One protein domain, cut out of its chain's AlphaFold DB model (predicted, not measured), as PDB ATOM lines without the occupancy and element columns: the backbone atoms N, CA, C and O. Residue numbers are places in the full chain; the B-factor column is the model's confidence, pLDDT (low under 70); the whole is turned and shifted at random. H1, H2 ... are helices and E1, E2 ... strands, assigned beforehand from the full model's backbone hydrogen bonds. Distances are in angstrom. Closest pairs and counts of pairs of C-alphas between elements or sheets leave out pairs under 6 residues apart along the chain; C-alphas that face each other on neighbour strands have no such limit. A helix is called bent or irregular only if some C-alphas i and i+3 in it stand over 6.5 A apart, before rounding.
ATOM      1  N   LEU A   4      52.925  19.421 -46.244       76.56
ATOM      2  CA  LEU A   4      51.766  18.527 -46.206       76.56
ATOM      3  C   LEU A   4      51.910  17.427 -45.142       76.56
ATOM      4  O   LEU A   4      50.946  17.136 -44.442       76.56
ATOM      5  N   GLN A   5      53.094  16.820 -45.008       77.19
ATOM      6  CA  GLN A   5      53.360  15.805 -43.979       77.19
ATOM      7  C   GLN A   5      53.227  16.397 -42.573       77.19
ATOM      8  O   GLN A   5      52.576  15.801 -41.719       77.19
ATOM      9  N   GLU A   6      53.774  17.594 -42.360       79.19
ATOM     10  CA  GLU A   6      53.672  18.298 -41.081       79.19
ATOM     11  C   GLU A   6      52.222  18.654 -40.735       79.19
ATOM     12  O   GLU A   6      51.772  18.400 -39.621       79.19
ATOM     13  N   LYS A   7      51.461  19.156 -41.718       82.75
ATOM     14  CA  LYS A   7      50.028  19.444 -41.570       82.75
ATOM     15  C   LYS A   7      49.236  18.196 -41.166       82.75
ATOM     16  O   LYS A   7      48.400  18.270 -40.268       82.75
ATOM     17  N   LYS A   8      49.523  17.035 -41.774       81.62
ATOM     18  CA  LYS A   8      48.911  15.754 -41.372       81.62
ATOM     19  C   LYS A   8      49.251  15.395 -39.922       81.62
ATOM     20  O   LYS A   8      48.349  15.028 -39.179       81.62
ATOM     21  N   MET A   9      50.513  15.534 -39.509       82.69
ATOM     22  CA  MET A   9      50.945  15.247 -38.133       82.69
ATOM     23  C   MET A   9      50.285  16.172 -37.107       82.69
ATOM     24  O   MET A   9      49.846  15.707 -36.057       82.69
ATOM     25  N   LEU A  10      50.180  17.466 -37.419       84.69
ATOM     26  CA  LEU A  10      49.495  18.448 -36.584       84.69
ATOM     27  C   LEU A  10      48.017  18.073 -36.399       84.69
ATOM     28  O   LEU A  10      47.519  18.031 -35.277       84.69
ATOM     29  N   LEU A  11      47.310  17.753 -37.482       81.88
ATOM     30  CA  LEU A  11      45.894  17.394 -37.406       81.88
ATOM     31  C   LEU A  11      45.665  16.067 -36.663       81.88
ATOM     32  O   LEU A  11      44.792  15.997 -35.796       81.88
ATOM     33  N   ASP A  12      46.483  15.050 -36.933       79.94
ATOM     34  CA  ASP A  12      46.433  13.755 -36.242       79.94
ATOM     35  C   ASP A  12      46.617  13.935 -34.726       79.94
ATOM     36  O   ASP A  12      45.792  13.490 -33.927       79.94
ATOM     37  N   LYS A  13      47.630  14.711 -34.326       80.94
ATOM     38  CA  LYS A  13      47.958  14.966 -32.921       80.94
ATOM     39  C   LYS A  13      46.865  15.715 -32.162       80.94
ATOM     40  O   LYS A  13      46.653  15.449 -30.982       80.94
ATOM     41  N   TYR A  14      46.187  16.666 -32.801       78.38
ATOM     42  CA  TYR A  14      45.240  17.544 -32.110       78.38
ATOM     43  C   TYR A  14      43.798  17.069 -32.213       78.38
ATOM     44  O   TYR A  14      43.004  17.404 -31.333       78.38
ATOM     45  N   PHE A  15      43.436  16.323 -33.252       75.69
ATOM     46  CA  PHE A  15      42.033  16.053 -33.542       75.69
ATOM     47  C   PHE A  15      41.662  14.569 -33.574       75.69
ATOM     48  O   PHE A  15      40.474  14.273 -33.479       75.69
ATOM     49  N   ARG A  16      42.635  13.643 -33.591       69.38
ATOM     50  CA  ARG A  16      42.385  12.187 -33.497       69.38
ATOM     51  C   ARG A  16      42.172  11.685 -32.066       69.38
ATOM     52  O   ARG A  16      41.957  10.501 -31.838       69.38
ATOM     53  N   VAL A  17      42.293  12.571 -31.083       60.84
ATOM     54  CA  VAL A  17      42.414  12.195 -29.667       60.84
ATOM     55  C   VAL A  17      41.052  12.099 -28.965       60.84
ATOM     56  O   VAL A  17      40.945  11.434 -27.938       60.84
ATOM     57  N   ASN A  18      40.007  12.764 -29.476       65.62
ATOM     58  CA  ASN A  18      38.711  12.867 -28.797       65.62
ATOM     59  C   ASN A  18      37.551  13.066 -29.794       65.62
ATOM     60  O   ASN A  18      37.663  13.873 -30.719       65.62
ATOM     61  N   GLU A  19      36.405  12.420 -29.556       67.38
ATOM     62  CA  GLU A  19      35.165  12.589 -30.340       67.38
ATOM     63  C   GLU A  19      34.746  14.064 -30.488       67.38
ATOM     64  O   GLU A  19      34.270  14.487 -31.541       67.38
ATOM     65  N   LYS A  20      34.985  14.896 -29.462       71.19
ATOM     66  CA  LYS A  20      34.695  16.339 -29.512       71.19
ATOM     67  C   LYS A  20      35.572  17.089 -30.513       71.19
ATOM     68  O   LYS A  20      35.096  18.013 -31.166       71.19
ATOM     69  N   THR A  21      36.850  16.728 -30.629       72.62
ATOM     70  CA  THR A  21      37.760  17.367 -31.590       72.62
ATOM     71  C   THR A  21      37.520  16.848 -33.001       72.62
ATOM     72  O   THR A  21      37.578  17.616 -33.955       72.62
ATOM     73  N   GLU A  22      37.164  15.573 -33.130       70.00
ATOM     74  CA  GLU A  22      36.753  14.987 -34.402       70.00
ATOM     75  C   GLU A  22      35.466  15.636 -34.942       70.00
ATOM     76  O   GLU A  22      35.384  15.957 -36.128       70.00
ATOM     77  N   TYR A  23      34.498  15.935 -34.071       74.06
ATOM     78  CA  TYR A  23      33.303  16.694 -34.443       74.06
ATOM     79  C   TYR A  23      33.633  18.095 -34.984       74.06
ATOM     80  O   TYR A  23      33.027  18.531 -35.961       74.06
ATOM     81  N   LEU A  24      34.609  18.795 -34.395       72.50
ATOM     82  CA  LEU A  24      35.032  20.117 -34.876       72.50
ATOM     83  C   LEU A  24      35.637  20.049 -36.283       72.50
ATOM     84  O   LEU A  24      35.305  20.895 -37.112       72.50
ATOM     85  N   LEU A  25      36.442  19.022 -36.581       71.19
ATOM     86  CA  LEU A  25      36.950  18.796 -37.939       71.19
ATOM     87  C   LEU A  25      35.821  18.548 -38.940       71.19
ATOM     88  O   LEU A  25      35.784  19.196 -39.985       71.19
ATOM     89  N   ARG A  26      34.882  17.655 -38.604       72.12
ATOM     90  CA  ARG A  26      33.739  17.331 -39.474       72.12
ATOM     91  C   ARG A  26      32.852  18.552 -39.719       72.12
ATOM     92  O   ARG A  26      32.389  18.759 -40.837       72.12
ATOM     93  N   LYS A  27      32.640  19.380 -38.690       75.00
ATOM     94  CA  LYS A  27      31.794  20.578 -38.757       75.00
ATOM     95  C   LYS A  27      32.410  21.708 -39.587       75.00
ATOM     96  O   LYS A  27      31.675  22.373 -40.307       75.00
ATOM     97  N   ARG A  28      33.714  21.969 -39.444       70.69
ATOM     98  CA  ARG A  28      34.399  23.103 -40.098       70.69
ATOM     99  C   ARG A  28      34.911  22.773 -41.493       70.69
ATOM    100  O   ARG A  28      34.826  23.624 -42.366       70.69
ATOM    101  N   LEU A  29      35.452  21.572 -41.693       66.94
ATOM    102  CA  LEU A  29      36.128  21.210 -42.943       66.94
ATOM    103  C   LEU A  29      35.315  20.261 -43.828       66.94
ATOM    104  O   LEU A  29      35.768  19.929 -44.917       66.94
ATOM    105  N   HIS A  30      34.148  19.783 -43.374       63.94
ATOM    106  CA  HIS A  30      33.372  18.738 -44.062       63.94
ATOM    107  C   HIS A  30      34.202  17.487 -44.409       63.94
ATOM    108  O   HIS A  30      33.918  16.774 -45.370       63.94
ATOM    109  N   LEU A  31      35.245  17.223 -43.621       62.25
ATOM    110  CA  LEU A  31      36.125  16.077 -43.786       62.25
ATOM    111  C   LEU A  31      35.692  14.964 -42.832       62.25
ATOM    112  O   LEU A  31      35.676  15.161 -41.616       62.25
ATOM    113  N   ASP A  32      35.415  13.777 -43.372       60.22
ATOM    114  CA  ASP A  32      35.585  12.547 -42.598       60.22
ATOM    115  C   ASP A  32      37.075  12.380 -42.265       60.22
ATOM    116  O   ASP A  32      37.931  12.953 -42.944       60.22
ATOM    117  N   PHE A  33      37.417  11.606 -41.226       55.84
ATOM    118  CA  PHE A  33      38.804  11.409 -40.763       55.84
ATOM    119  C   PHE A  33      39.658  10.567 -41.741       55.84
ATOM    120  O   PHE A  33      40.436   9.701 -41.350       55.84
ATOM    121  N   ASN A  34      39.507  10.804 -43.042       59.03
ATOM    122  CA  ASN A  34      40.395  10.363 -44.089       59.03
ATOM    123  C   ASN A  34      41.370  11.511 -44.415       59.03
ATOM    124  O   ASN A  34      41.054  12.455 -45.143       59.03
ATOM    125  N   LEU A  35      42.576  11.421 -43.844       59.62
ATOM    126  CA  LEU A  35      43.669  12.404 -43.932       59.62
ATOM    127  C   LEU A  35      44.191  12.633 -45.374       59.62
ATOM    128  O   LEU A  35      45.173  13.355 -45.571       59.62
ATOM    129  N   ASP A  36      43.584  12.020 -46.388       58.75
ATOM    130  CA  ASP A  36      43.957  12.152 -47.798       58.75
ATOM    131  C   ASP A  36      43.455  13.447 -48.454       58.75
ATOM    132  O   ASP A  36      44.136  13.979 -49.334       58.75
ATOM    133  N   ASN A  37      42.387  14.054 -47.927       60.50
ATOM    134  CA  ASN A  37      41.855  15.339 -48.408       60.50
ATOM    135  C   ASN A  37      42.538  16.578 -47.785       60.50
ATOM    136  O   ASN A  37      42.214  17.712 -48.128       60.50
ATOM    137  N   ILE A  38      43.545  16.388 -46.917       66.19
ATOM    138  CA  ILE A  38      44.262  17.472 -46.205       66.19
ATOM    139  C   ILE A  38      44.977  18.453 -47.143       66.19
ATOM    140  O   ILE A  38      45.275  19.582 -46.750       66.19
ATOM    141  N   LYS A  39      45.231  18.060 -48.397       63.12
ATOM    142  CA  LYS A  39      45.839  18.935 -49.411       63.12
ATOM    143  C   LYS A  39      45.034  20.213 -49.665       63.12
ATOM    144  O   LYS A  39      45.633  21.204 -50.066       63.12
ATOM    145  N   HIS A  40      43.723  20.183 -49.427       69.00
ATOM    146  CA  HIS A  40      42.818  21.300 -49.696       69.00
ATOM    147  C   HIS A  40      42.584  22.213 -48.489       69.00
ATOM    148  O   HIS A  40      42.001  23.273 -48.660       69.00
ATOM    149  N   VAL A  41      43.066  21.835 -47.297       75.94
ATOM    150  CA  VAL A  41      42.908  22.648 -46.085       75.94
ATOM    151  C   VAL A  41      43.885  23.819 -46.133       75.94
ATOM    152  O   VAL A  41      45.108  23.621 -46.130       75.94
ATOM    153  N   THR A  42      43.357  25.032 -46.161       81.25
ATOM    154  CA  THR A  42      44.119  26.283 -46.159       81.25
ATOM    155  C   THR A  42      44.702  26.583 -44.774       81.25
ATOM    156  O   THR A  42      44.371  25.945 -43.773       81.25
ATOM    157  N   ASP A  43      45.642  27.523 -44.699       83.19
ATOM    158  CA  ASP A  43      46.226  27.914 -43.411       83.19
ATOM    159  C   ASP A  43      45.265  28.771 -42.566       83.19
ATOM    160  O   ASP A  43      45.329  28.723 -41.339       83.19
ATOM    161  N   GLU A  44      44.343  29.495 -43.209       82.19
ATOM    162  CA  GLU A  44      43.268  30.252 -42.553       82.19
ATOM    163  C   GLU A  44      42.278  29.307 -41.862       82.19
ATOM    164  O   GLU A  44      41.999  29.457 -40.674       82.19
ATOM    165  N   GLU A  45      41.850  28.251 -42.557       82.06
ATOM    166  CA  GLU A  45      40.995  27.201 -41.994       82.06
ATOM    167  C   GLU A  45      41.650  26.470 -40.809       82.06
ATOM    168  O   GLU A  45      40.972  26.093 -39.850       82.06
ATOM    169  N   LEU A  46      42.977  26.283 -40.843       81.81
ATOM    170  CA  LEU A  46      43.729  25.756 -39.701       81.81
ATOM    171  C   LEU A  46      43.728  26.728 -38.522       81.81
ATOM    172  O   LEU A  46      43.512  26.297 -37.393       81.81
ATOM    173  N   SER A  47      43.954  28.019 -38.766       84.06
ATOM    174  CA  SER A  47      43.937  29.031 -37.706       84.06
ATOM    175  C   SER A  47      42.582  29.063 -36.995       84.06
ATOM    176  O   SER A  47      42.515  29.000 -35.767       84.06
ATOM    177  N   ASP A  48      41.504  29.053 -37.771       82.56
ATOM    178  CA  ASP A  48      40.124  29.028 -37.289       82.56
ATOM    179  C   ASP A  48      39.803  27.794 -36.436       82.56
ATOM    180  O   ASP A  48      39.147  27.888 -35.394       82.56
ATOM    181  N   LEU A  49      40.287  26.624 -36.855       81.06
ATOM    182  CA  LEU A  49      40.148  25.389 -36.091       81.06
ATOM    183  C   LEU A  49      40.847  25.471 -34.732       81.06
ATOM    184  O   LEU A  49      40.318  24.976 -33.737       81.06
ATOM    185  N   PHE A  50      42.034  26.072 -34.673       82.19
ATOM    186  CA  PHE A  50      42.781  26.216 -33.425       82.19
ATOM    187  C   PHE A  50      42.183  27.280 -32.490       82.19
ATOM    188  O   PHE A  50      42.211  27.083 -31.274       82.19
ATOM    189  N   GLU A  51      41.548  28.326 -33.020       81.56
ATOM    190  CA  GLU A  51      40.732  29.255 -32.222       81.56
ATOM    191  C   GLU A  51      39.517  28.559 -31.593       81.56
ATOM    192  O   GLU A  51      39.237  28.733 -30.401       81.56
ATOM    193  N   ASP A  52      38.837  27.682 -32.339       78.62
ATOM    194  CA  ASP A  52      37.758  26.868 -31.776       78.62
ATOM    195  C   ASP A  52      38.288  25.971 -30.643       78.62
ATOM    196  O   ASP A  52      37.693  25.910 -29.565       78.62
ATOM    197  N   LEU A  53      39.442  25.317 -30.825       76.56
ATOM    198  CA  LEU A  53      40.061  24.494 -29.775       76.56
ATOM    199  C   LEU A  53      40.365  25.280 -28.495       76.56
ATOM    200  O   LEU A  53      40.138  24.764 -27.395       76.56
ATOM    201  N   LYS A  54      40.851  26.516 -28.643       76.94
ATOM    202  CA  LYS A  54      41.123  27.437 -27.537       76.94
ATOM    203  C   LYS A  54      39.834  27.824 -26.813       76.94
ATOM    204  O   LYS A  54      39.779  27.760 -25.587       76.94
ATOM    205  N   LYS A  55      38.760  28.116 -27.556       77.62
ATOM    206  CA  LYS A  55      37.430  28.438 -27.008       77.62
ATOM    207  C   LYS A  55      36.836  27.310 -26.161       77.62
ATOM    208  O   LYS A  55      36.186  27.578 -25.154       77.62
ATOM    209  N   TYR A  56      37.063  26.054 -26.543       71.38
ATOM    210  CA  TYR A  56      36.586  24.889 -25.786       71.38
ATOM    211  C   TYR A  56      37.522  24.460 -24.646       71.38
ATOM    212  O   TYR A  56      37.268  23.431 -24.017       71.38
ATOM    213  N   ASN A  57      38.578  25.235 -24.369       67.00
ATOM    214  CA  ASN A  57      39.545  25.004 -23.298       67.00
ATOM    215  C   ASN A  57      40.116  23.575 -23.306       67.00
ATOM    216  O   ASN A  57      40.316  22.957 -22.260       67.00
ATOM    217  N   ILE A  58      40.313  23.017 -24.505       66.31
ATOM    218  CA  ILE A  58      40.820  21.657 -24.672       66.31
ATOM    219  C   ILE A  58      42.334  21.732 -24.435       66.31
ATOM    220  O   ILE A  58      43.022  22.349 -25.249       66.31
ATOM    221  N   PRO A  59      42.869  21.152 -23.341       54.94
ATOM    222  CA  PRO A  59      44.286  21.257 -23.026       54.94
ATOM    223  C   PRO A  59      45.077  20.448 -24.043       54.94
ATOM    224  O   PRO A  59      44.748  19.288 -24.311       54.94
ATOM    225  N   LYS A  60      46.104  21.057 -24.635       67.62
ATOM    226  CA  LYS A  60      46.883  20.387 -25.668       67.62
ATOM    227  C   LYS A  60      48.364  20.617 -25.496       67.62
ATOM    228  O   LYS A  60      48.834  21.695 -25.161       67.62
ATOM    229  N   ASP A  61      49.055  19.519 -25.730       78.12
ATOM    230  CA  ASP A  61      50.491  19.422 -25.826       78.12
ATOM    231  C   ASP A  61      51.063  20.423 -26.843       78.12
ATOM    232  O   ASP A  61      50.357  20.805 -27.769       78.12
ATOM    233  N   ASN A  62      52.326  20.822 -26.702       87.62
ATOM    234  CA  ASN A  62      52.994  21.704 -27.663       87.62
ATOM    235  C   ASN A  62      53.313  20.972 -28.974       87.62
ATOM    236  O   ASN A  62      53.493  19.751 -28.982       87.62
ATOM    237  N   PHE A  63      53.424  21.711 -30.077       87.75
ATOM    238  CA  PHE A  63      53.866  21.208 -31.378       87.75
ATOM    239  C   PHE A  63      54.921  22.129 -31.978       87.75
ATOM    240  O   PHE A  63      54.684  23.326 -32.130       87.75
ATOM    241  N   TYR A  64      56.057  21.543 -32.351       88.69
ATOM    242  CA  TYR A  64      57.210  22.259 -32.888       88.69
ATOM    243  C   TYR A  64      57.544  21.811 -34.313       88.69
ATOM    244  O   TYR A  64      58.240  20.813 -34.528       88.69
ATOM    245  N   GLY A  65      57.008  22.531 -35.293       85.75
ATOM    246  CA  GLY A  65      57.151  22.233 -36.710       85.75
ATOM    247  C   GLY A  65      58.084  23.180 -37.466       85.75
ATOM    248  O   GLY A  65      58.509  24.229 -36.970       85.75
ATOM    249  N   GLN A  66      58.405  22.791 -38.700       81.50
ATOM    250  CA  GLN A  66      59.161  23.598 -39.654       81.50
ATOM    251  C   GLN A  66      58.281  24.695 -40.277       81.50
ATOM    252  O   GLN A  66      58.800  25.694 -40.759       81.50
ATOM    253  N   TYR A  67      56.958  24.527 -40.269       80.44
ATOM    254  CA  TYR A  67      55.998  25.472 -40.847       80.44
ATOM    255  C   TYR A  67      54.929  25.927 -39.844       80.44
ATOM    256  O   TYR A  67      54.395  27.027 -39.978       80.44
ATOM    257  N   TYR A  68      54.612  25.092 -38.853       85.25
ATOM    258  CA  TYR A  68      53.535  25.296 -37.890       85.25
ATOM    259  C   TYR A  68      54.045  25.140 -36.457       85.25
ATOM    260  O   TYR A  68      54.734  24.172 -36.136       85.25
ATOM    261  N   THR A  69      53.642  26.048 -35.571       87.38
ATOM    262  CA  THR A  69      53.998  25.986 -34.147       87.38
ATOM    263  C   THR A  69      52.762  26.164 -33.283       87.38
ATOM    264  O   THR A  69      51.954  27.060 -33.528       87.38
ATOM    265  N   VAL A  70      52.627  25.321 -32.259       87.06
ATOM    266  CA  VAL A  70      51.590  25.440 -31.232       87.06
ATOM    267  C   VAL A  70      52.242  25.425 -29.860       87.06
ATOM    268  O   VAL A  70      52.835  24.423 -29.465       87.06
ATOM    269  N   THR A  71      52.098  26.518 -29.122       84.00
ATOM    270  CA  THR A  71      52.635  26.663 -27.761       84.00
ATOM    271  C   THR A  71      51.547  27.182 -26.840       84.00
ATOM    272  O   THR A  71      50.924  28.202 -27.148       84.00
ATOM    273  N   ASP A  72      51.289  26.471 -25.744       78.88
ATOM    274  CA  ASP A  72      50.241  26.816 -24.772       78.88
ATOM    275  C   ASP A  72      48.867  27.058 -25.432       78.88
ATOM    276  O   ASP A  72      48.116  27.968 -25.084       78.88
ATOM    277  N   GLY A  73      48.556  26.254 -26.455       75.69
ATOM    278  CA  GLY A  73      47.307  26.336 -27.216       75.69
ATOM    279  C   GLY A  73      47.237  27.457 -28.262       75.69
ATOM    280  O   GLY A  73      46.233  27.544 -28.964       75.69
ATOM    281  N   ASN A  74      48.279  28.281 -28.417       81.94
ATOM    282  CA  ASN A  74      48.334  29.308 -29.460       81.94
ATOM    283  C   ASN A  74      48.978  28.749 -30.730       81.94
ATOM    284  O   ASN A  74      50.145  28.362 -30.711       81.94
ATOM    285  N   PHE A  75      48.221  28.724 -31.825       86.00
ATOM    286  CA  PHE A  75      48.706  28.326 -33.145       86.00
ATOM    287  C   PHE A  75      49.343  29.510 -33.876       86.00
ATOM    288  O   PHE A  75      48.828  30.624 -33.848       86.00
ATOM    289  N   SER A  76      50.461  29.264 -34.554       84.62
ATOM    290  CA  SER A  76      51.119  30.249 -35.408       84.62
ATOM    291  C   SER A  76      51.737  29.601 -36.648       84.62
ATOM    292  O   SER A  76      52.220  28.468 -36.613       84.62
ATOM    293  N   LEU A  77      51.766  30.362 -37.745       82.94
ATOM    294  CA  LEU A  77      52.421  30.006 -39.011       82.94
ATOM    295  C   LEU A  77      53.918  30.356 -38.991       82.94
ATOM    296  O   LEU A  77      54.452  30.902 -39.955       82.94
ATOM    297  N   ARG A  78      54.581  30.136 -37.851       80.38
ATOM    298  CA  ARG A  78      56.009  30.407 -37.676       80.38
ATOM    299  C   ARG A  78      56.773  29.097 -37.488       80.38
ATOM    300  O   ARG A  78      56.272  28.220 -36.780       80.38
ATOM    301  N   PRO A  79      57.975  28.964 -38.074       79.69
ATOM    302  CA  PRO A  79      58.866  27.852 -37.773       79.69
ATOM    303  C   PRO A  79      59.312  27.921 -36.308       79.69
ATOM    304  O   PRO A  79      59.588  29.001 -35.792       79.69
TER     305      PRO A  79
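AT A GLANCE: This is residues 4 to 79 of the 533 residues of an uncharacterized protein of Thermococci archaeon (UniProt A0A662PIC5). Three helices, H1, H2 and H4, have their centres in a triangle, with the short helix H3 at the end where H1 begins, and a small hairpin of two strands, E1 and E2, packs through E2 on H4, on the side away from H2. The long link from H4 runs to the hairpin, and its residues 63 to 64 pair with E1. The printed part has 76 residues with four named helices followed by two named strands; the sheet, order E1 - E2, is antiparallel, and the class is mostly helix. The whole is compact, with a radius of gyration of the C-alphas of 11.3 A and a rounded outline of 27 by 26 by 19 A.

IN THESE COORDINATES: H1 takes residues 4 to 15, beginning at C-alpha 4 (51.766, 18.527, -46.206), and is 16.2 A long from first to last C-alpha. H2, residues 19 to 29, is 15.3 A long. H3, residues 35 to 40, spans 10.6 A and is irregular: C-alphas 36 and 39 are 7.2 A apart. H4, the longest helix, takes residues 43 to 55, begins at C-alpha 43 (46.226, 27.914, -43.411) and is 18.6 A long. E1, residues 69 to 71, and E2, residues 74 to 76, are 6.6 A each; E2 ends at C-alpha 76 (51.119, 30.249, -35.408).

HOW THE PARTS SIT: H1, with residues 14 to 15 alone, touches H2 only at the corner by their link, the closest C-alphas being those of Phe 15 and Thr 21, 4.9 A apart. With residues 4 to 8 alone, H1 touches H3 at a steep tilt of 62 degrees, opposite ways; the closest C-alphas, of Lys 8 and Leu 35, are 6.7 A apart. H1 and H4 are near each other, with 9 pairs of C-alphas within 10 A. H2 and H4 touch, opposite ways, at a tilt of 36 degrees, only just steep; the closest C-alphas, of Arg 28 and Leu 49, are 7.4 A apart. The closest C-alphas of H4 and E2, those of Phe 50 and Phe 75, are 6.3 A apart. E1 and E2 form an antiparallel hairpin at 161 degrees, with N 69 and O 76 at 3.0 A and N 74 and O 71 at 2.9 A, within hydrogen-bond range. H1 and H2 are each apart from both strands. In H1, H2 and H4 every O i to N i+4 pair is within hydrogen-bond range; in H3 it is 0 of 2, beside 1 of 3 O i to N i+3 pairs.

THE WHOLE: The two C-alphas farthest apart, of Glu 19 and Pro 79, are 29.2 A apart. The printed part has no cut. The link from H4 to E1, 13 residues, is long; the other links are tight. The mean pLDDT of the printed part is 75.5, and it is under 70 in residues 16 to 19, 29 to 40 and 57 to 60.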